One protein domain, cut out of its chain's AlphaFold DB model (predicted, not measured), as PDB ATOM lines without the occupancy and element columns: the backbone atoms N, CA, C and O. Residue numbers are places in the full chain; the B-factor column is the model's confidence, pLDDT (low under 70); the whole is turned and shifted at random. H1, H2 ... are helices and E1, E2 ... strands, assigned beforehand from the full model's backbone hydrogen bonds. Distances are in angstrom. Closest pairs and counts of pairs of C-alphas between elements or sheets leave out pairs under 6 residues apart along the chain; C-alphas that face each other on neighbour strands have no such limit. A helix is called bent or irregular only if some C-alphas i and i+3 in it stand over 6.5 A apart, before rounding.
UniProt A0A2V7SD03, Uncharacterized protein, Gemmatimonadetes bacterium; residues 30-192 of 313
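AT A GLANCE: This is residues 30 to 192 of the 313 residues of an uncharacterized protein of Gemmatimonadetes bacterium (UniProt A0A2V7SD03). One twisted sheet of six strands makes a broad wall, with H2 over one face along E2 and the short H1 on the other face; a helical hairpin, H3 and H4, sits off the E5 and E6 side of the sheet. The 163 printed residues hold four named helices and six named strands, in the order H1 E1 E2 H2 E3 E4 E5 H3 H4 E6. The sheet is mixed, ordered E1 E2 E3 E4 E5 E6: E1, E2 and E3 are parallel neighbours and the later neighbour pairs are antiparallel. The class is mixed, helices and strands; the whole is compact, with a radius of gyration of the C-alphas of 17.1 A and spans of 48 by 37 by 25 A.

IN THESE COORDINATES: E1 is residues 42 to 46, E2 residues 62 to 72 with 28.3 A from first to last C-alpha, E3 residues 97 to 107 with 32.3 A, E4 residues 116 to 125 with 29.4 A, E5 residues 130 to 140 with 30.8 A, and E6 residues 178 to 181. E5 bends by 54 degrees at residue 137. H1, residues 35 to 39, begins with C-alpha 35 at (453.107, 456.277, 336.459) and is irregular: C-alphas 35 and 38 are 7.7 A apart. H2, residues 77 to 90 and 20.4 A long, is only just irregular: C-alphas 83 and 86 are 6.9 A apart. H3 is residues 147 to 154; H4, residues 159 to 169, is 15.0 A long. E6 ends with C-alpha 181 at (453.927, 465.813, 326.519).

HOW THE PARTS SIT: E1 and E6 are the edge strands. N 44 and O 63, 2.8 A apart, are within hydrogen-bond range between E1 and E2, as are N 64 and O 99, 2.8 A, between E2 and E3. E3, E4 and E5 form a meander, each strand the antiparallel neighbour of the one before, with N 100 and O 122 at 2.7 A and N 134 and O 121 at 2.8 A. Between the antiparallel neighbours E5 and E6, N 178 and O 133, 2.8 A apart, are within hydrogen-bond range. E2, H2 and E3 form a strand-helix-strand unit, two parallel neighbour strands with a helix between, and its crossover is right-handed. H2 has a height over the sheet of 9.5 A and runs along E2, at 10 degrees on the local plane; their closest C-alphas are those of Ile 71 and Ala 78, 4.5 A. H1 is on the opposite face, over none of the strands, but only just: 2 of its 5 C-alphas fall on E2 and 2 on E3. H3 and H4, a helical hairpin, touch at a shallow tilt of 11 degrees, opposite ways, closest at the C-alphas of Ala 151 and Ala 162, 4.3 A. H3 only grazes the sheet, with residues 147 to 150, and H4 is not on it. Every O i to N i+4 pair is within hydrogen-bond range in H3 and H4, against 8 of 10 in H2 and 0 of 1 in H1, where 1 of 2 O i to N i+3 pairs is within range.

THE WHOLE: The C-alphas farthest apart, those of Pro 156 and Gly 192, are 48.4 A apart. The printed part has no cut, and its one long link is E1 to E2, residues 47 to 61. The mean pLDDT of the printed part is 81.5; 28 residues are under 70, among them residues 73 to 80 and 167 to 177.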
ATOM      1  N   PRO A  30     449.238 456.281 322.586       76.06
ATOM      2  CA  PRO A  30     448.145 455.599 323.265       76.06
ATOM      3  C   PRO A  30     448.092 455.977 324.750       76.06
ATOM      4  O   PRO A  30     449.125 456.277 325.364       76.06
ATOM      5  N   PHE A  31     446.893 455.961 325.325       81.50
ATOM      6  CA  PHE A  31     446.735 456.128 326.764       81.50
ATOM      7  C   PHE A  31     447.569 455.098 327.534       81.50
ATOM      8  O   PHE A  31     447.680 453.930 327.150       81.50
ATOM      9  N   VAL A  32     448.171 455.563 328.623       85.25
ATOM     10  CA  VAL A  32     448.772 454.721 329.652       85.25
ATOM     11  C   VAL A  32     448.302 455.227 331.007       85.25
ATOM     12  O   VAL A  32     448.159 456.435 331.191       85.25
ATOM     13  N   ASP A  33     448.119 454.315 331.958       90.06
ATOM     14  CA  ASP A  33     447.797 454.647 333.350       90.06
ATOM     15  C   ASP A  33     448.815 455.636 333.954       90.06
ATOM     16  O   ASP A  33     449.966 455.707 333.500       90.06
ATOM     17  N   PRO A  34     448.483 456.364 335.034       92.38
ATOM     18  CA  PRO A  34     449.442 457.264 335.662       92.38
ATOM     19  C   PRO A  34     450.659 456.503 336.220       92.38
ATOM     20  O   PRO A  34     450.504 455.514 336.946       92.38
ATOM     21  N   PRO A  35     451.902 456.962 335.968       91.75
ATOM     22  CA  PRO A  35     453.107 456.277 336.459       91.75
ATOM     23  C   PRO A  35     453.158 456.216 337.990       91.75
ATOM     24  O   PRO A  35     453.536 455.190 338.573       91.75
ATOM     25  N   PHE A  36     452.607 457.243 338.634       93.19
ATOM     26  CA  PHE A  36     452.475 457.383 340.078       93.19
ATOM     27  C   PHE A  36     451.228 456.697 340.670       93.19
ATOM     28  O   PHE A  36     450.964 456.880 341.855       93.19
ATOM     29  N   ALA A  37     450.467 455.886 339.917       90.69
ATOM     30  CA  ALA A  37     449.245 455.231 340.421       90.69
ATOM     31  C   ALA A  37     449.457 454.479 341.751       90.69
ATOM     32  O   ALA A  37     448.613 454.501 342.645       90.69
ATOM     33  N   THR A  38     450.629 453.862 341.925       87.25
ATOM     34  CA  THR A  38     450.988 453.126 343.147       87.25
ATOM     35  C   THR A  38     451.266 454.018 344.360       87.25
ATOM     36  O   THR A  38     451.360 453.512 345.477       87.25
ATOM     37  N   GLU A  39     451.432 455.325 344.154       90.06
ATOM     38  CA  GLU A  39     451.675 456.325 345.201       90.06
ATOM     39  C   GLU A  39     450.404 457.015 345.680       90.06
ATOM     40  O   GLU A  39     450.423 457.606 346.755       90.06
ATOM     41  N   CYS A  40     449.297 456.897 344.938       87.81
ATOM     42  CA  CYS A  40     448.001 457.421 345.365       87.81
ATOM     43  C   CYS A  40     447.632 456.929 346.766       87.81
ATOM     44  O   CYS A  40     447.125 457.692 347.580       87.81
ATOM     45  N   GLY A  41     447.895 455.649 347.065       80.75
ATOM     46  CA  GLY A  41     447.509 454.995 348.319       80.75
ATOM     47  C   GLY A  41     445.990 454.814 348.461       80.75
ATOM     48  O   GLY A  41     445.530 453.717 348.792       80.75
ATOM     49  N   ALA A  42     445.219 455.856 348.152       86.75
ATOM     50  CA  ALA A  42     443.777 455.875 348.038       86.75
ATOM     51  C   ALA A  42     443.293 456.737 346.855       86.75
ATOM     52  O   ALA A  42     443.988 457.649 346.412       86.75
ATOM     53  N   ILE A  43     442.093 456.428 346.365       92.06
ATOM     54  CA  ILE A  43     441.289 457.278 345.486       92.06
ATOM     55  C   ILE A  43     440.199 457.914 346.349       92.06
ATOM     56  O   ILE A  43     439.445 457.209 347.016       92.06
ATOM     57  N   HIS A  44     440.139 459.241 346.367       93.12
ATOM     58  CA  HIS A  44     439.189 460.025 347.147       93.12
ATOM     59  C   HIS A  44     437.876 460.180 346.372       93.12
ATOM     60  O   HIS A  44     437.811 460.920 345.390       93.12
ATOM     61  N   HIS A  45     436.850 459.459 346.808       93.62
ATOM     62  CA  HIS A  45     435.524 459.431 346.212       93.62
ATOM     63  C   HIS A  45     434.692 460.637 346.640       93.62
ATOM     64  O   HIS A  45     434.616 460.982 347.823       93.62
ATOM     65  N   PHE A  46     434.032 461.250 345.667       93.12
ATOM     66  CA  PHE A  46     433.059 462.311 345.864       93.12
ATOM     67  C   PHE A  46     431.772 461.949 345.129       93.12
ATOM     68  O   PHE A  46     431.746 461.878 343.898       93.12
ATOM     69  N   GLY A  47     430.703 461.759 345.903       91.38
ATOM     70  CA  GLY A  47     429.380 461.428 345.380       91.38
ATOM     71  C   GLY A  47     428.730 462.540 344.542       91.38
ATOM     72  O   GLY A  47     429.276 463.634 344.357       91.38
ATOM     73  N   GLU A  48     427.518 462.257 344.063       87.06
ATOM     74  CA  GLU A  48     426.720 463.177 343.239       87.06
ATOM     75  C   GLU A  48     426.538 464.541 343.917       87.06
ATOM     76  O   GLU A  48     426.206 464.623 345.101       87.06
ATOM     77  N   GLY A  49     426.790 465.622 343.171       81.06
ATOM     78  CA  GLY A  49     426.692 467.000 343.672       81.06
ATOM     79  C   GLY A  49     427.679 467.367 344.792       81.06
ATOM     80  O   GLY A  49     427.681 468.506 345.259       81.06
ATOM     81  N   VAL A  50     428.548 466.448 345.230       88.00
ATOM     82  CA  VAL A  50     429.515 466.721 346.295       88.00
ATOM     83  C   VAL A  50     430.703 467.485 345.719       88.00
ATOM     84  O   VAL A  50     431.442 466.996 344.855       88.00
ATOM     85  N   ALA A  51     430.889 468.706 346.219       84.94
ATOM     86  CA  ALA A  51     432.071 469.510 345.962       84.94
ATOM     87  C   ALA A  51     433.209 469.100 346.915       84.94
ATOM     88  O   ALA A  51     432.971 468.925 348.115       84.94
ATOM     89  N   PRO A  52     434.449 468.976 346.420       87.31
ATOM     90  CA  PRO A  52     435.601 468.802 347.290       87.31
ATOM     91  C   PRO A  52     435.851 470.061 348.143       87.31
ATOM     92  O   PRO A  52     435.412 471.157 347.774       87.31
ATOM     93  N   PRO A  53     436.563 469.934 349.278       85.31
ATOM     94  CA  PRO A  53     436.886 471.070 350.138       85.31
ATOM     95  C   PRO A  53     437.676 472.135 349.367       85.31
ATOM     96  O   PRO A  53     438.691 471.845 348.735       85.31
ATOM     97  N   VAL A  54     437.204 473.383 349.421       72.88
ATOM     98  CA  VAL A  54     437.797 474.516 348.682       72.88
ATOM     99  C   VAL A  54     439.150 474.955 349.243       72.88
ATOM    100  O   VAL A  54     439.954 475.541 348.524       72.88
ATOM    101  N   ASP A  55     439.415 474.655 350.514       74.94
ATOM    102  CA  ASP A  55     440.719 474.776 351.171       74.94
ATOM    103  C   ASP A  55     441.681 473.627 350.808       74.94
ATOM    104  O   ASP A  55     442.868 473.681 351.133       74.94
ATOM    105  N   GLY A  56     441.198 472.649 350.037       75.00
ATOM    106  CA  GLY A  56     441.982 471.608 349.390       75.00
ATOM    107  C   GLY A  56     442.111 470.319 350.199       75.00
ATOM    108  O   GLY A  56     441.726 470.210 351.358       75.00
ATOM    109  N   CYS A  57     442.692 469.311 349.551       84.00
ATOM    110  CA  CYS A  57     443.037 468.027 350.158       84.00
ATOM    111  C   CYS A  57     444.553 467.963 350.325       84.00
ATOM    112  O   CYS A  57     445.271 468.354 349.408       84.00
ATOM    113  N   ALA A  58     445.078 467.489 351.454       86.81
ATOM    114  CA  ALA A  58     446.515 467.587 351.754       86.81
ATOM    115  C   ALA A  58     447.412 466.604 350.963       86.81
ATOM    116  O   ALA A  58     448.609 466.515 351.225       86.81
ATOM    117  N   PHE A  59     446.853 465.871 350.000       88.38
ATOM    118  CA  PHE A  59     447.524 464.789 349.277       88.38
ATOM    119  C   PHE A  59     448.214 465.281 347.999       88.38
ATOM    120  O   PHE A  59     447.685 466.150 347.302       88.38
ATOM    121  N   ASP A  60     449.393 464.731 347.711       91.06
ATOM    122  CA  ASP A  60     450.118 464.870 346.443       91.06
ATOM    123  C   ASP A  60     450.982 463.599 346.229       91.06
ATOM    124  O   ASP A  60     451.966 463.412 346.951       91.06
ATOM    125  N   PRO A  61     450.618 462.681 345.310       93.88
ATOM    126  CA  PRO A  61     449.559 462.820 344.315       93.88
ATOM    127  C   PRO A  61     448.162 462.912 344.942       93.88
ATOM    128  O   PRO A  61     447.884 462.287 345.964       93.88
ATOM    129  N   LEU A  62     447.281 463.698 344.323       94.44
ATOM    130  CA  LEU A  62     445.854 463.690 344.640       94.44
ATOM    131  C   LEU A  62     445.132 462.826 343.604       94.44
ATOM    132  O   LEU A  62     445.146 463.149 342.419       94.44
ATOM    133  N   CYS A  63     444.503 461.748 344.058       95.25
ATOM    134  CA  CYS A  63     443.798 460.805 343.197       95.25
ATOM    135  C   CYS A  63     442.326 460.789 343.600       95.25
ATOM    136  O   CYS A  63     442.027 460.563 344.769       95.25
ATOM    137  N   VAL A  64     441.415 461.089 342.681       95.25
ATOM    138  CA  VAL A  64     439.998 461.326 342.991       95.25
ATOM    139  C   VAL A  64     439.084 460.548 342.060       95.25
ATOM    140  O   VAL A  64     439.436 460.268 340.917       95.25
ATOM    141  N   GLU A  65     437.894 460.244 342.552       95.06
ATOM    142  CA  GLU A  65     436.797 459.687 341.768       95.06
ATOM    143  C   GLU A  65     435.570 460.572 341.966       95.06
ATOM    144  O   GLU A  65     435.186 460.865 343.099       95.06
ATOM    145  N   TYR A  66     434.970 461.025 340.865       93.56
ATOM    146  CA  TYR A  66     433.758 461.837 340.898       93.56
ATOM    147  C   TYR A  66     432.571 461.096 340.306       93.56
ATOM    148  O   TYR A  66     432.578 460.716 339.132       93.56
ATOM    149  N   GLU A  67     431.496 461.032 341.080       92.38
ATOM    150  CA  GLU A  67     430.185 460.685 340.558       92.38
ATOM    151  C   GLU A  67     429.560 461.918 339.881       92.38
ATOM    152  O   GLU A  67     429.460 463.012 340.461       92.38
ATOM    153  N   LYS A  68     429.252 461.756 338.589       86.88
ATOM    154  CA  LYS A  68     428.672 462.767 337.690       86.88
ATOM    155  C   LYS A  68     427.533 462.150 336.870       86.88
ATOM    156  O   LYS A  68     427.405 462.393 335.664       86.88
ATOM    157  N   ARG A  69     426.747 461.272 337.494       86.44
ATOM    158  CA  ARG A  69     425.678 460.516 336.833       86.44
ATOM    159  C   ARG A  69     424.328 461.220 336.934       86.44
ATOM    160  O   ARG A  69     423.454 460.923 336.126       86.44
ATOM    161  N   ASP A  70     424.152 462.157 337.866       79.56
ATOM    162  CA  ASP A  70     422.925 462.958 337.966       79.56
ATOM    163  C   ASP A  70     423.049 464.299 337.230       79.56
ATOM    164  O   ASP A  70     422.921 465.377 337.806       79.56
ATOM    165  N   ILE A  71     423.308 464.252 335.920       77.00
ATOM    166  CA  ILE A  71     423.223 465.438 335.058       77.00
ATOM    167  C   ILE A  71     421.847 465.424 334.398       77.00
ATOM    168  O   ILE A  71     421.702 465.101 333.214       77.00
ATOM    169  N   THR A  72     420.821 465.729 335.197       74.75
ATOM    170  CA  THR A  72     419.429 465.784 334.739       74.75
ATOM    171  C   THR A  72     418.841 467.190 334.809       74.75
ATOM    172  O   THR A  72     419.238 468.034 335.617       74.75
ATOM    173  N   ALA A  73     417.887 467.469 333.917       63.88
ATOM    174  CA  ALA A  73     417.237 468.777 333.837       63.88
ATOM    175  C   ALA A  73     416.090 468.930 334.850       63.88
ATOM    176  O   ALA A  73     415.705 470.048 335.189       63.88
ATOM    177  N   THR A  74     415.511 467.816 335.306       59.44
ATOM    178  CA  THR A  74     414.212 467.805 335.991       59.44
ATOM    179  C   THR A  74     414.294 467.768 337.514       59.44
ATOM    180  O   THR A  74     413.320 468.153 338.160       59.44
ATOM    181  N   ASN A  75     415.424 467.362 338.104       69.75
ATOM    182  CA  ASN A  75     415.605 467.329 339.564       69.75
ATOM    183  C   ASN A  75     416.611 468.373 340.094       69.75
ATOM    184  O   ASN A  75     416.810 468.450 341.302       69.75
ATOM    185  N   GLY A  76     417.225 469.172 339.212       64.75
ATOM    186  CA  GLY A  76     418.276 470.126 339.577       64.75
ATOM    187  C   GLY A  76     419.709 469.580 339.513       64.75
ATOM    188  O   GLY A  76     420.635 470.353 339.731       64.75
ATOM    189  N   GLY A  77     419.922 468.320 339.130       67.62
ATOM    190  CA  GLY A  77     421.235 467.674 339.071       67.62
ATOM    191  C   GLY A  77     422.229 468.378 338.145       67.62
ATOM    192  O   GLY A  77     423.393 468.555 338.496       67.62
ATOM    193  N   ALA A  78     421.767 468.937 337.019       60.41
ATOM    194  CA  ALA A  78     422.605 469.795 336.175       60.41
ATOM    195  C   ALA A  78     423.087 471.079 336.893       60.41
ATOM    196  O   ALA A  78     424.181 471.566 336.612       60.41
ATOM    197  N   ILE A  79     422.297 471.629 337.823       62.78
ATOM    198  CA  ILE A  79     422.671 472.807 338.624       62.78
ATOM    199  C   ILE A  79     423.680 472.404 339.702       62.78
ATOM    200  O   ILE A  79     424.705 473.071 339.842       62.78
ATOM    201  N   ASP A  80     423.425 471.309 340.420       69.44
ATOM    202  CA  ASP A  80     424.326 470.796 341.460       69.44
ATOM    203  C   ASP A  80     425.691 470.401 340.876       69.44
ATOM    204  O   ASP A  80     426.740 470.706 341.446       69.44
ATOM    205  N   PHE A  81     425.685 469.809 339.680       71.38
ATOM    206  CA  PHE A  81     426.879 469.546 338.888       71.38
ATOM    207  C   PHE A  81     427.679 470.831 338.621       71.38
ATOM    208  O   PHE A  81     428.836 470.919 339.041       71.38
ATOM    209  N   LEU A  82     427.064 471.846 337.993       66.81
ATOM    210  CA  LEU A  82     427.731 473.114 337.659       66.81
ATOM    211  C   LEU A  82     428.217 473.866 338.905       66.81
ATOM    212  O   LEU A  82     429.226 474.568 338.850       66.81
ATOM    213  N   ALA A  83     427.521 473.726 340.035       66.88
ATOM    214  CA  ALA A  83     427.934 474.314 341.305       66.88
ATOM    215  C   ALA A  83     429.179 473.624 341.894       66.88
ATOM    216  O   ALA A  83     430.018 474.294 342.500       66.88
ATOM    217  N   ALA A  84     429.326 472.308 341.704       70.06
ATOM    218  CA  ALA A  84     430.472 471.541 342.191       70.06
ATOM    219  C   ALA A  84     431.721 471.672 341.297       70.06
ATOM    220  O   ALA A  84     432.845 471.612 341.804       70.06
ATOM    221  N   GLU A  85     431.555 471.863 339.982       75.81
ATOM    222  CA  GLU A  85     432.664 471.896 339.014       75.81
ATOM    223  C   GLU A  85     433.805 472.865 339.372       75.81
ATOM    224  O   GLU A  85     434.958 472.420 339.361       75.81
ATOM    225  N   PRO A  86     433.563 474.138 339.759       75.81
ATOM    226  CA  PRO A  86     434.646 475.060 340.097       75.81
ATOM    227  C   PRO A  86     435.580 474.524 341.189       75.81
ATOM    228  O   PRO A  86     436.797 474.680 341.088       75.81
ATOM    229  N   ALA A  87     435.033 473.849 342.205       79.81
ATOM    230  CA  ALA A  87     435.824 473.243 343.272       79.81
ATOM    231  C   ALA A  87     436.609 472.015 342.774       79.81
ATOM    232  O   ALA A  87     437.781 471.860 343.118       79.81
ATOM    233  N   ARG A  88     436.004 471.184 341.914       82.81
ATOM    234  CA  ARG A  88     436.650 470.000 341.313       82.81
ATOM    235  C   ARG A  88     437.871 470.376 340.468       82.81
ATOM    236  O   ARG A  88     438.886 469.689 340.533       82.81
ATOM    237  N   PHE A  89     437.815 471.504 339.759       81.81
ATOM    238  CA  PHE A  89     438.985 472.066 339.078       81.81
ATOM    239  C   PHE A  89     439.994 472.677 340.058       81.81
ATOM    240  O   PHE A  89     441.196 472.432 339.940       81.81
ATOM    241  N   ALA A  90     439.528 473.457 341.040       84.94
ATOM    242  CA  ALA A  90     440.398 474.188 341.957       84.94
ATOM    243  C   ALA A  90     441.333 473.276 342.769       84.94
ATOM    244  O   ALA A  90     442.503 473.619 342.947       84.94
ATOM    245  N   ILE A  91     440.866 472.102 343.217       89.38
ATOM    246  CA  ILE A  91     441.697 471.197 344.029       89.38
ATOM    247  C   ILE A  91     442.861 470.561 343.261       89.38
ATOM    248  O   ILE A  91     443.843 470.157 343.886       89.38
ATOM    249  N   ALA A  92     442.770 470.482 341.929       90.44
ATOM    250  CA  ALA A  92     443.814 469.927 341.075       90.44
ATOM    251  C   ALA A  92     444.942 470.943 340.826       90.44
ATOM    252  O   ALA A  92     446.112 470.574 340.749       90.44
ATOM    253  N   ILE A  93     444.614 472.240 340.753       87.25
ATOM    254  CA  ILE A  93     445.562 473.322 340.435       87.25
ATOM    255  C   ILE A  93     446.838 473.292 341.293       87.25
ATOM    256  O   ILE A  93     447.914 473.359 340.699       87.25
ATOM    257  N   PRO A  94     446.794 473.175 342.635       90.12
ATOM    258  CA  PRO A  94     448.006 473.203 343.453       90.12
ATOM    259  C   PRO A  94     448.804 471.891 343.439       90.12
ATOM    260  O   PRO A  94     449.820 471.805 344.121       90.12
ATOM    261  N   LYS A  95     448.355 470.854 342.722       92.81
ATOM    262  CA  LYS A  95     448.973 469.522 342.751       92.81
ATOM    263  C   LYS A  95     450.097 469.393 341.751       92.81
ATOM    264  O   LYS A  95     450.018 469.925 340.642       92.81
ATOM    265  N   CYS A  96     451.116 468.641 342.136       94.44
ATOM    266  CA  CYS A  96     452.192 468.217 341.259       94.44
ATOM    267  C   CYS A  96     451.796 466.991 340.453       94.44
ATOM    268  O   CYS A  96     452.109 466.909 339.265       94.44
ATOM    269  N   ARG A  97     451.081 466.061 341.084       94.88
ATOM    270  CA  ARG A  97     450.538 464.866 340.444       94.88
ATOM    271  C   ARG A  97     449.059 464.745 340.772       94.88
ATOM    272  O   ARG A  97     448.654 464.897 341.925       94.88
ATOM    273  N   TYR A  98     448.255 464.497 339.750       94.94
ATOM    274  CA  TYR A  98     446.808 464.414 339.885       94.94
ATOM    275  C   TYR A  98     446.264 463.314 338.991       94.94
ATOM    276  O   TYR A  98     446.664 463.217 337.833       94.94
ATOM    277  N   TRP A  99     445.353 462.516 339.530       96.25
ATOM    278  CA  TRP A  99     444.615 461.503 338.789       96.25
ATOM    279  C   TRP A  99     443.132 461.626 339.119       96.25
ATOM    280  O   TRP A  99     442.759 461.764 340.281       96.25
ATOM    281  N   GLN A 100     442.293 461.602 338.100       94.94
ATOM    282  CA  GLN A 100     440.856 461.714 338.208       94.94
ATOM    283  C   GLN A 100     440.197 460.618 337.393       94.94
ATOM    284  O   GLN A 100     440.415 460.518 336.188       94.94
ATOM    285  N   LEU A 101     439.316 459.893 338.065       94.50
ATOM    286  CA  LEU A 101     438.286 459.078 337.450       94.50
ATOM    287  C   LEU A 101     436.957 459.824 337.550       94.50
ATOM    288  O   LEU A 101     436.679 460.484 338.556       94.50
ATOM    289  N   ASP A 102     436.124 459.754 336.521       91.44
ATOM    290  CA  ASP A 102     434.763 460.262 336.620       91.44
ATOM    291  C   ASP A 102     433.735 459.455 335.827       91.44
ATOM    292  O   ASP A 102     434.042 458.778 334.850       91.44
ATOM    293  N   HIS A 103     432.486 459.521 336.286       92.50
ATOM    294  CA  HIS A 103     431.382 458.750 335.726       92.50
ATOM    295  C   HIS A 103     430.275 459.670 335.239       92.50
ATOM    296  O   HIS A 103     429.470 460.146 336.032       92.50
ATOM    297  N   TRP A 104     430.204 459.892 333.931       87.50
ATOM    298  CA  TRP A 104     429.283 460.838 333.311       87.50
ATOM    299  C   TRP A 104     428.025 460.159 332.809       87.50
ATOM    300  O   TRP A 104     428.103 459.226 332.006       87.50
ATOM    301  N   ARG A 105     426.853 460.648 333.209       89.50
ATOM    302  CA  ARG A 105     425.579 460.267 332.585       89.50
ATOM    303  C   ARG A 105     424.714 461.515 332.430       89.50
ATOM    304  O   ARG A 105     424.420 462.193 333.407       89.50
ATOM    305  N   VAL A 106     424.315 461.811 331.196       85.12
ATOM    306  CA  VAL A 106     423.380 462.894 330.866       85.12
ATOM    307  C   VAL A 106     422.022 462.281 330.566       85.12
ATOM    308  O   VAL A 106     421.898 461.431 329.680       85.12
ATOM    309  N   GLN A 107     421.005 462.698 331.310       84.50
ATOM    310  CA  GLN A 107     419.668 462.103 331.281       84.50
ATOM    311  C   GLN A 107     418.592 463.202 331.316       84.50
ATOM    312  O   GLN A 107     418.819 464.262 331.895       84.50
ATOM    313  N   PRO A 108     417.399 462.992 330.729       82.88
ATOM    314  CA  PRO A 108     416.289 463.926 330.904       82.88
ATOM    315  C   PRO A 108     415.842 464.007 332.372       82.88
ATOM    316  O   PRO A 108     415.716 465.106 332.920       82.88
ATOM    317  N   SER A 109     415.654 462.847 333.009       82.44
ATOM    318  CA  SER A 109     415.251 462.698 334.411       82.44
ATOM    319  C   SER A 109     415.950 461.510 335.073       82.44
ATOM    320  O   SER A 109     416.427 460.616 334.371       82.44
ATOM    321  N   PRO A 110     415.977 461.445 336.416       80.56
ATOM    322  CA  PRO A 110     416.577 460.320 337.124       80.56
ATOM    323  C   PRO A 110     415.944 458.983 336.731       80.56
ATOM    324  O   PRO A 110     414.739 458.783 336.890       80.56
ATOM    325  N   GLY A 111     416.773 458.056 336.250       79.25
ATOM    326  CA  GLY A 111     416.342 456.713 335.850       79.25
ATOM    327  C   GLY A 111     415.822 456.603 334.415       79.25
ATOM    328  O   GLY A 111     415.534 455.487 333.976       79.25
ATOM    329  N   ASP A 112     415.742 457.711 333.671       82.38
ATOM    330  CA  ASP A 112     415.527 457.670 332.226       82.38
ATOM    331  C   ASP A 112     416.754 457.062 331.515       82.38
ATOM    332  O   ASP A 112     417.868 457.079 332.053       82.38
ATOM    333  N   PRO A 113     416.594 456.542 330.284       82.62
ATOM    334  CA  PRO A 113     417.731 456.160 329.461       82.62
ATOM    335  C   PRO A 113     418.734 457.312 329.321       82.62
ATOM    336  O   PRO A 113     418.368 458.455 329.044       82.62
ATOM    337  N   THR A 114     420.013 456.991 329.499       84.69
ATOM    338  CA  THR A 114     421.123 457.926 329.300       84.69
ATOM    339  C   THR A 114     421.170 458.388 327.848       84.69
ATOM    340  O   THR A 114     421.366 457.560 326.965       84.69
ATOM    341  N   ILE A 115     421.050 459.695 327.602       84.25
ATOM    342  CA  ILE A 115     421.200 460.284 326.261       84.25
ATOM    343  C   ILE A 115     422.647 460.122 325.799       84.25
ATOM    344  O   ILE A 115     422.910 459.632 324.706       84.25
ATOM    345  N   VAL A 116     423.590 460.518 326.652       82.62
ATOM    346  CA  VAL A 116     425.024 460.320 326.442       82.62
ATOM    347  C   VAL A 116     425.696 460.026 327.774       82.62
ATOM    348  O   VAL A 116     425.372 460.637 328.796       82.62
ATOM    349  N   GLY A 117     426.601 459.057 327.789       86.06
ATOM    350  CA  GLY A 117     427.316 458.682 329.000       86.06
ATOM    351  C   GLY A 117     428.663 458.064 328.695       86.06
ATOM    352  O   GLY A 117     428.827 457.429 327.658       86.06
ATOM    353  N   TRP A 118     429.616 458.264 329.595       85.62
ATOM    354  CA  TRP A 118     430.969 457.728 329.496       85.62
ATOM    355  C   TRP A 118     431.623 457.694 330.875       85.62
ATOM    356  O   TRP A 118     431.127 458.309 331.819       85.62
ATOM    357  N   ASP A 119     432.736 456.990 330.986       89.12
ATOM    358  CA  ASP A 119     433.639 457.091 332.128       89.12
ATOM    359  C   ASP A 119     434.946 457.739 331.648       89.12
ATOM    360  O   ASP A 119     435.405 457.449 330.541       89.12
ATOM    361  N   GLY A 120     435.506 458.668 332.417       87.25
ATOM    362  CA  GLY A 120     436.750 459.356 332.083       87.25
ATOM    363  C   GLY A 120     437.904 458.939 332.987       87.25
ATOM    364  O   GLY A 120     437.709 458.721 334.184       87.25
ATOM    365  N   ASP A 121     439.103 458.853 332.412       91.31
ATOM    366  CA  ASP A 121     440.370 458.691 333.134       91.31
ATOM    367  C   ASP A 121     441.333 459.796 332.700       91.31
ATOM    368  O   ASP A 121     441.699 459.900 331.527       91.31
ATOM    369  N   TYR A 122     441.704 460.663 333.639       91.44
ATOM    370  CA  TYR A 122     442.537 461.828 333.380       91.44
ATOM    371  C   TYR A 122     443.646 461.922 334.403       91.44
ATOM    372  O   TYR A 122     443.388 461.966 335.605       91.44
ATOM    373  N   TRP A 123     444.883 462.082 333.959       93.88
ATOM    374  CA  TRP A 123     445.973 462.349 334.882       93.88
ATOM    375  C   TRP A 123     446.980 463.332 334.322       93.88
ATOM    376  O   TRP A 123     447.149 463.490 333.113       93.88
ATOM    377  N   PHE A 124     447.681 463.987 335.240       92.81
ATOM    378  CA  PHE A 124     448.835 464.792 334.905       92.81
ATOM    379  C   PHE A 124     449.960 464.669 335.925       92.81
ATOM    380  O   PHE A 124     449.752 464.371 337.103       92.81
ATOM    381  N   ASN A 125     451.165 464.973 335.456       93.38
ATOM    382  CA  ASN A 125     452.373 465.069 336.246       93.38
ATOM    383  C   ASN A 125     453.184 466.300 335.820       93.38
ATOM    384  O   ASN A 125     453.756 466.365 334.731       93.38
ATOM    385  N   LYS A 126     453.245 467.294 336.704       92.88
ATOM    386  CA  LYS A 126     453.967 468.551 336.473       92.88
ATOM    387  C   LYS A 126     455.475 468.436 336.686       92.88
ATOM    388  O   LYS A 126     456.197 469.355 336.312       92.88
ATOM    389  N   ARG A 127     455.974 467.335 337.261       92.38
ATOM    390  CA  ARG A 127     457.422 467.115 337.434       92.38
ATOM    391  C   ARG A 127     458.101 466.812 336.105       92.38
ATOM    392  O   ARG A 127     459.201 467.292 335.855       92.38
ATOM    393  N   ASN A 128     457.437 466.037 335.249       88.50
ATOM    394  CA  ASN A 128     457.954 465.584 333.954       88.50
ATOM    395  C   ASN A 128     457.171 466.154 332.748       88.50
ATOM    396  O   ASN A 128     457.423 465.744 331.617       88.50
ATOM    397  N   SER A 129     456.226 467.073 332.984       89.75
ATOM    398  CA  SER A 129     455.344 467.664 331.969       89.75
ATOM    399  C   SER A 129     454.576 466.635 331.130       89.75
ATOM    400  O   SER A 129     454.527 466.747 329.905       89.75
ATOM    401  N   THR A 130     453.969 465.635 331.767       88.44
ATOM    402  CA  THR A 130     453.159 464.621 331.070       88.44
ATOM    403  C   THR A 130     451.721 464.609 331.556       88.44
ATOM    404  O   THR A 130     451.423 465.008 332.682       88.44
ATOM    405  N   GLY A 131     450.826 464.133 330.702       87.88
ATOM    406  CA  GLY A 131     449.458 463.814 331.071       87.88
ATOM    407  C   GLY A 131     448.843 462.828 330.095       87.88
ATOM    408  O   GLY A 131     449.394 462.582 329.017       87.88
ATOM    409  N   ALA A 132     447.704 462.272 330.482       86.00
ATOM    410  CA  ALA A 132     446.872 461.504 329.579       86.00
ATOM    411  C   ALA A 132     445.389 461.696 329.896       86.00
ATOM    412  O   ALA A 132     445.014 462.112 330.994       86.00
ATOM    413  N   ALA A 133     444.565 461.408 328.898       84.56
ATOM    414  CA  ALA A 133     443.118 461.442 328.988       84.56
ATOM    415  C   ALA A 133     442.535 460.284 328.180       84.56
ATOM    416  O   ALA A 133     442.945 460.082 327.037       84.56
ATOM    417  N   GLU A 134     441.565 459.567 328.733       82.56
ATOM    418  CA  GLU A 134     440.809 458.535 328.034       82.56
ATOM    419  C   GLU A 134     439.310 458.634 328.326       82.56
ATOM    420  O   GLU A 134     438.880 459.033 329.408       82.56
ATOM    421  N   LEU A 135     438.519 458.279 327.311       78.81
ATOM    422  CA  LEU A 135     437.076 458.090 327.387       78.81
ATOM    423  C   LEU A 135     436.777 456.601 327.232       78.81
ATOM    424  O   LEU A 135     437.103 456.000 326.207       78.81
ATOM    425  N   MET A 136     436.105 456.033 328.223       83.62
ATOM    426  CA  MET A 136     435.718 454.630 328.285       83.62
ATOM    427  C   MET A 136     434.196 454.496 328.331       83.62
ATOM    428  O   MET A 136     433.482 455.429 328.699       83.62
ATOM    429  N   ASN A 137     433.689 453.312 327.974       84.25
ATOM    430  CA  ASN A 137     432.269 452.954 328.098       84.25
ATOM    431  C   ASN A 137     431.310 453.999 327.495       84.25
ATOM    432  O   ASN A 137     430.249 454.277 328.056       84.25
ATOM    433  N   PHE A 138     431.693 454.595 326.362       81.69
ATOM    434  CA  PHE A 138     430.900 455.629 325.710       81.69
ATOM    435  C   PHE A 138     429.573 455.055 325.192       81.69
ATOM    436  O   PHE A 138     429.527 454.008 324.540       81.69
ATOM    437  N   THR A 139     428.478 455.747 325.492       83.62
ATOM    438  CA  THR A 139     427.113 455.340 325.158       83.62
ATOM    439  C   THR A 139     426.314 456.502 324.586       83.62
ATOM    440  O   THR A 139     426.465 457.640 325.033       83.62
ATOM    441  N   ILE A 140     425.440 456.197 323.626       81.81
ATOM    442  CA  ILE A 140     424.401 457.092 323.102       81.81
ATOM    443  C   ILE A 140     423.064 456.362 323.231       81.81
ATOM    444  O   ILE A 140     422.961 455.196 322.845       81.81
ATOM    445  N   ASP A 141     422.060 457.020 323.807       85.31
ATOM    446  CA  ASP A 141     420.735 456.445 324.088       85.31
ATOM    447  C   ASP A 141     420.813 455.103 324.846       85.31
ATOM    448  O   ASP A 141     420.108 454.127 324.571       85.31
ATOM    449  N   GLY A 142     421.747 455.030 325.798       81.31
ATOM    450  CA  GLY A 142     422.025 453.853 326.616       81.31
ATOM    451  C   GLY A 142     422.656 452.676 325.865       81.31
ATOM    452  O   GLY A 142     422.869 451.629 326.474       81.31
ATOM    453  N   GLN A 143     422.965 452.817 324.574       83.62
ATOM    454  CA  GLN A 143     423.656 451.797 323.785       83.62
ATOM    455  C   GLN A 143     425.148 452.121 323.668       83.62
ATOM    456  O   GLN A 143     425.488 453.287 323.467       83.62
ATOM    457  N   PRO A 144     426.048 451.121 323.751       84.12
ATOM    458  CA  PRO A 144     427.461 451.325 323.449       84.12
ATOM    459  C   PRO A 144     427.640 451.947 322.061       84.12
ATOM    460  O   PRO A 144     427.088 451.446 321.079       84.12
ATOM    461  N   ALA A 145     428.420 453.022 321.984       81.44
ATOM    462  CA  ALA A 145     428.718 453.716 320.741       81.44
ATOM    463  C   ALA A 145     430.232 453.741 320.520       81.44
ATOM    464  O   ALA A 145     430.996 454.195 321.367       81.44
ATOM    465  N   SER A 146     430.675 453.241 319.369       77.62
ATOM    466  CA  SER A 146     432.075 453.334 318.963       77.62
ATOM    467  C   SER A 146     432.388 454.727 318.404       77.62
ATOM    468  O   SER A 146     431.502 455.367 317.827       77.62
ATOM    469  N   PRO A 147     433.650 455.183 318.461       72.25
ATOM    470  CA  PRO A 147     434.061 456.434 317.826       72.25
ATOM    471  C   PRO A 147     433.714 456.489 316.337       72.25
ATOM    472  O   PRO A 147     433.360 457.547 315.832       72.25
ATOM    473  N   GLY A 148     433.750 455.349 315.637       76.88
ATOM    474  CA  GLY A 148     433.319 455.259 314.241       76.88
ATOM    475  C   GLY A 148     431.844 455.615 314.065       76.88
ATOM    476  O   GLY A 148     431.520 456.461 313.243       76.88
ATOM    477  N   GLN A 149     430.964 455.055 314.900       81.62
ATOM    478  CA  GLN A 149     429.530 455.368 314.862       81.62
ATOM    479  C   GLN A 149     429.256 456.842 315.173       81.62
ATOM    480  O   GLN A 149     428.410 457.457 314.531       81.62
ATOM    481  N   VAL A 150     429.983 457.423 316.131       78.00
ATOM    482  CA  VAL A 150     429.876 458.856 316.449       78.00
ATOM    483  C   VAL A 150     430.349 459.710 315.275       78.00
ATOM    484  O   VAL A 150     429.685 460.672 314.893       78.00
ATOM    485  N   ALA A 151     431.480 459.350 314.676       81.25
ATOM    486  CA  ALA A 151     432.030 460.075 313.547       81.25
ATOM    487  C   ALA A 151     431.115 460.014 312.318       81.25
ATOM    488  O   ALA A 151     430.939 461.032 311.658       81.25
ATOM    489  N   ASP A 152     430.477 458.872 312.048       87.12
ATOM    490  CA  ASP A 152     429.519 458.723 310.945       87.12
ATOM    491  C   ASP A 152     428.285 459.628 311.126       87.12
ATOM    492  O   ASP A 152     427.737 460.137 310.148       87.12
ATOM    493  N   LEU A 153     427.862 459.873 312.373       83.69
ATOM    494  CA  LEU A 153     426.774 460.808 312.686       83.69
ATOM    495  C   LEU A 153     427.187 462.278 312.513       83.69
ATOM    496  O   LEU A 153     426.357 463.103 312.129       83.69
ATOM    497  N   ILE A 154     428.445 462.613 312.813       80.81
ATOM    498  CA  ILE A 154     428.964 463.990 312.782       80.81
ATOM    499  C   ILE A 154     429.446 464.392 311.389       80.81
ATOM    500  O   ILE A 154     429.333 465.559 311.031       80.81
ATOM    501  N   GLU A 155     429.932 463.452 310.577       90.88
ATOM    502  CA  GLU A 155     430.527 463.713 309.260       90.88
ATOM    503  C   GLU A 155     429.679 464.595 308.323       90.88
ATOM    504  O   GLU A 155     430.256 465.473 307.678       90.88
ATOM    505  N   PRO A 156     428.336 464.464 308.255       94.69
ATOM    506  CA  PRO A 156     427.518 465.359 307.434       94.69
ATOM    507  C   PRO A 156     427.517 466.823 307.902       94.69
ATOM    508  O   PRO A 156     427.178 467.709 307.118       94.69
ATOM    509  N   VAL A 157     427.836 467.072 309.175       93.25
ATOM    510  CA  VAL A 157     427.824 468.396 309.815       93.25
ATOM    511  C   VAL A 157     429.235 468.976 309.906       93.25
ATOM    512  O   VAL A 157     429.427 470.152 309.610       93.25
ATOM    513  N   ASP A 158     430.208 468.154 310.300       83.44
ATOM    514  CA  ASP A 158     431.605 468.536 310.497       83.44
ATOM    515  C   ASP A 158     432.546 467.361 310.135       83.44
ATOM    516  O   ASP A 158     432.860 466.508 310.976       83.44
ATOM    517  N   PRO A 159     432.987 467.265 308.867       85.81
ATOM    518  CA  PRO A 159     433.829 466.162 308.407       85.81
ATOM    519  C   PRO A 159     435.235 466.181 309.023       85.81
ATOM    520  O   PRO A 159     435.829 465.116 309.211       85.81
ATOM    521  N   ASP A 160     435.760 467.356 309.382       74.69
ATOM    522  CA  ASP A 160     437.079 467.484 310.003       74.69
ATOM    523  C   ASP A 160     437.041 466.961 311.444       74.69
ATOM    524  O   ASP A 160     437.891 466.157 311.839       74.69
ATOM    525  N   LEU A 161     436.009 467.321 312.213       66.31
ATOM    526  CA  LEU A 161     435.785 466.750 313.541       66.31
ATOM    527  C   LEU A 161     435.561 465.235 313.471       66.31
ATOM    528  O   LEU A 161     436.101 464.491 314.288       66.31
ATOM    529  N   ALA A 162     434.821 464.750 312.475       71.50
ATOM    530  CA  ALA A 162     434.615 463.320 312.283       71.50
ATOM    531  C   ALA A 162     435.929 462.573 311.969       71.50
ATOM    532  O   ALA A 162     436.125 461.443 312.420       71.50
ATOM    533  N   LEU A 163     436.862 463.186 311.229       75.69
ATOM    534  CA  LEU A 163     438.207 462.638 311.016       75.69
ATOM    535  C   LEU A 163     439.021 462.590 312.311       75.69
ATOM    536  O   LEU A 163     439.686 461.587 312.570       75.69
ATOM    537  N   VAL A 164     438.937 463.634 313.138       66.19
ATOM    538  CA  VAL A 164     439.570 463.658 314.464       66.19
ATOM    539  C   VAL A 164     439.002 462.543 315.348       66.19
ATOM    540  O   VAL A 164     439.756 461.770 315.924       66.19
ATOM    541  N   ILE A 165     437.681 462.373 315.407       69.31
ATOM    542  CA  ILE A 165     437.059 461.316 316.220       69.31
ATOM    543  C   ILE A 165     437.508 459.922 315.760       69.31
ATOM    544  O   ILE A 165     437.816 459.068 316.593       69.31
ATOM    545  N   ARG A 166     437.605 459.686 314.444       74.94
ATOM    546  CA  ARG A 166     438.109 458.410 313.907       74.94
ATOM    547  C   ARG A 166     439.586 458.189 314.211       74.94
ATOM    548  O   ARG A 166     439.963 457.056 314.498       74.94
ATOM    549  N   SER A 167     440.414 459.233 314.148       68.81
ATOM    550  CA  SER A 167     441.846 459.110 314.439       68.81
ATOM    551  C   SER A 167     442.094 458.806 315.914       68.81
ATOM    552  O   SER A 167     442.883 457.915 316.219       68.81
ATOM    553  N   TYR A 168     441.356 459.460 316.814       62.66
ATOM    554  CA  TYR A 168     441.369 459.146 318.238       62.66
ATOM    555  C   TYR A 168     440.846 457.725 318.488       62.66
ATOM    556  O   TYR A 168     441.505 456.931 319.148       62.66
ATOM    557  N   GLY A 169     439.713 457.343 317.896       62.91
ATOM    558  CA  GLY A 169     439.086 456.037 318.108       62.91
ATOM    559  C   GLY A 169     439.827 454.807 317.576       62.91
ATOM    560  O   GLY A 169     439.394 453.686 317.835       62.91
ATOM    561  N   ALA A 170     440.923 454.988 316.839       61.62
ATOM    562  CA  ALA A 170     441.756 453.899 316.331       61.62
ATOM    563  C   ALA A 170     442.669 453.261 317.405       61.62
ATOM    564  O   ALA A 170     443.410 452.322 317.099       61.62
ATOM    565  N   GLY A 171     442.639 453.762 318.647       54.62
ATOM    566  CA  GLY A 171     443.389 453.220 319.781       54.62
ATOM    567  C   GLY A 171     442.899 451.840 320.266       54.62
ATOM    568  O   GLY A 171     441.763 451.435 319.992       54.62
ATOM    569  N   PRO A 172     443.742 451.077 320.994       43.97
ATOM    570  CA  PRO A 172     443.327 449.833 321.645       43.97
ATOM    571  C   PRO A 172     442.116 450.064 322.565       43.97
ATOM    572  O   PRO A 172     442.112 451.012 323.333       43.97
ATOM    573  N   GLY A 173     441.094 449.203 322.501       46.22
ATOM    574  CA  GLY A 173     439.890 449.314 323.346       46.22
ATOM    575  C   GLY A 173     438.759 450.184 322.780       46.22
ATOM    576  O   GLY A 173     437.670 450.190 323.345       46.22
ATOM    577  N   GLY A 174     438.964 450.866 321.646       48.00
ATOM    578  CA  GLY A 174     437.927 451.686 321.003       48.00
ATOM    579  C   GLY A 174     437.601 452.990 321.742       48.00
ATOM    580  O   GLY A 174     436.729 453.724 321.291       48.00
ATOM    581  N   GLY A 175     438.295 453.291 322.842       53.06
ATOM    582  CA  GLY A 175     438.358 454.602 323.477       53.06
ATOM    583  C   GLY A 175     439.607 455.316 322.979       53.06
ATOM    584  O   GLY A 175     440.700 454.758 322.994       53.06
ATOM    585  N   GLY A 176     439.454 456.527 322.454       56.38
ATOM    586  CA  GLY A 176     440.565 457.299 321.909       56.38
ATOM    587  C   GLY A 176     441.409 457.961 322.982       56.38
ATOM    588  O   GLY A 176     441.519 459.181 323.016       56.38
ATOM    589  N   GLY A 177     441.948 457.161 323.895       66.50
ATOM    590  CA  GLY A 177     442.814 457.647 324.945       66.50
ATOM    591  C   GLY A 177     444.168 458.110 324.408       66.50
ATOM    592  O   GLY A 177     444.766 457.475 323.535       66.50
ATOM    593  N   ALA A 178     444.658 459.217 324.950       71.44
ATOM    594  CA  ALA A 178     445.834 459.922 324.475       71.44
ATOM    595  C   ALA A 178     446.762 460.273 325.632       71.44
ATOM    596  O   ALA A 178     446.338 460.933 326.577       71.44
ATOM    597  N   SER A 179     448.037 459.907 325.514       76.81
ATOM    598  CA  SER A 179     449.118 460.437 326.347       76.81
ATOM    599  C   SER A 179     449.865 461.526 325.582       76.81
ATOM    600  O   SER A 179     450.148 461.370 324.389       76.81
ATOM    601  N   PHE A 180     450.208 462.620 326.258       70.56
ATOM    602  CA  PHE A 180     450.837 463.780 325.633       70.56
ATOM    603  C   PHE A 180     451.953 464.383 326.501       70.56
ATOM    604  O   PHE A 180     451.817 464.485 327.728       70.56
ATOM    605  N   PRO A 181     453.059 464.837 325.884       71.19
ATOM    606  CA  PRO A 181     453.927 465.813 326.519       71.19
ATOM    607  C   PRO A 181     453.168 467.143 326.574       71.19
ATOM    608  O   PRO A 181     452.758 467.694 325.558       71.19
ATOM    609  N   ALA A 182     452.972 467.685 327.768       65.38
ATOM    610  CA  ALA A 182     452.231 468.930 327.958       65.38
ATOM    611  C   ALA A 182     453.104 470.191 327.735       65.38
ATOM    612  O   ALA A 182     452.644 471.321 327.892       65.38
ATOM    613  N   GLY A 183     454.372 470.005 327.345       61.78
ATOM    614  CA  GLY A 183     455.328 471.079 327.079       61.78
ATOM    615  C   GLY A 183     455.885 471.749 328.344       61.78
ATOM    616  O   GLY A 183     455.468 471.490 329.475       61.78
ATOM    617  N   SER A 184     456.866 472.638 328.167       59.47
ATOM    618  CA  SER A 184     457.558 473.314 329.279       59.47
ATOM    619  C   SER A 184     456.660 474.249 330.097       59.47
ATOM    620  O   SER A 184     456.965 474.504 331.255       59.47
ATOM    621  N   GLY A 185     455.552 474.735 329.523       67.00
ATOM    622  CA  GLY A 185     454.576 475.588 330.212       67.00
ATOM    623  C   GLY A 185     453.632 474.844 331.162       67.00
ATOM    624  O   GLY A 185     452.943 475.486 331.946       67.00
ATOM    625  N   PHE A 186     453.598 473.511 331.098       78.25
ATOM    626  CA  PHE A 186     452.811 472.676 332.006       78.25
ATOM    627  C   PHE A 186     453.613 472.194 333.223       78.25
ATOM    628  O   PHE A 186     453.041 471.840 334.253       78.25
ATOM    629  N   GLY A 187     454.942 472.178 333.104       84.88
ATOM    630  CA  GLY A 187     455.820 471.801 334.203       84.88
ATOM    631  C   GLY A 187     455.837 472.869 335.292       84.88
ATOM    632  O   GLY A 187     455.785 474.063 335.000       84.88
ATOM    633  N   ASP A 188     455.946 472.445 336.549       88.75
ATOM    634  CA  ASP A 188     456.039 473.352 337.694       88.75
ATOM    635  C   ASP A 188     457.339 473.079 338.464       88.75
ATOM    636  O   ASP A 188     457.461 472.040 339.117       88.75
ATOM    637  N   PRO A 189     458.330 473.989 338.421       87.75
ATOM    638  CA  PRO A 189     459.593 473.811 339.131       87.75
ATOM    639  C   PRO A 189     459.442 473.643 340.649       87.75
ATOM    640  O   PRO A 189     460.322 473.056 341.282       87.75
ATOM    641  N   SER A 190     458.349 474.137 341.248       92.31
ATOM    642  CA  SER A 190     458.075 473.958 342.679       92.31
ATOM    643  C   SER A 190     457.783 472.501 343.045       92.31
ATOM    644  O   SER A 190     457.993 472.102 344.190       92.31
ATOM    645  N   CYS A 191     457.407 471.683 342.059       92.81
ATOM    646  CA  CYS A 191     457.219 470.251 342.220       92.81
ATOM    647  C   CYS A 191     458.527 469.468 342.330       92.81
ATOM    648  O   CYS A 191     458.488 468.292 342.665       92.81
ATOM    649  N   GLY A 192     459.684 470.090 342.099       90.75
ATOM    650  CA  GLY A 192     460.975 469.411 342.161       90.75
ATOM    651  C   GLY A 192     461.265 468.537 340.938       90.75
ATOM    652  O   GLY A 192     460.552 468.557 339.936       90.75
TER     653      GLY A 192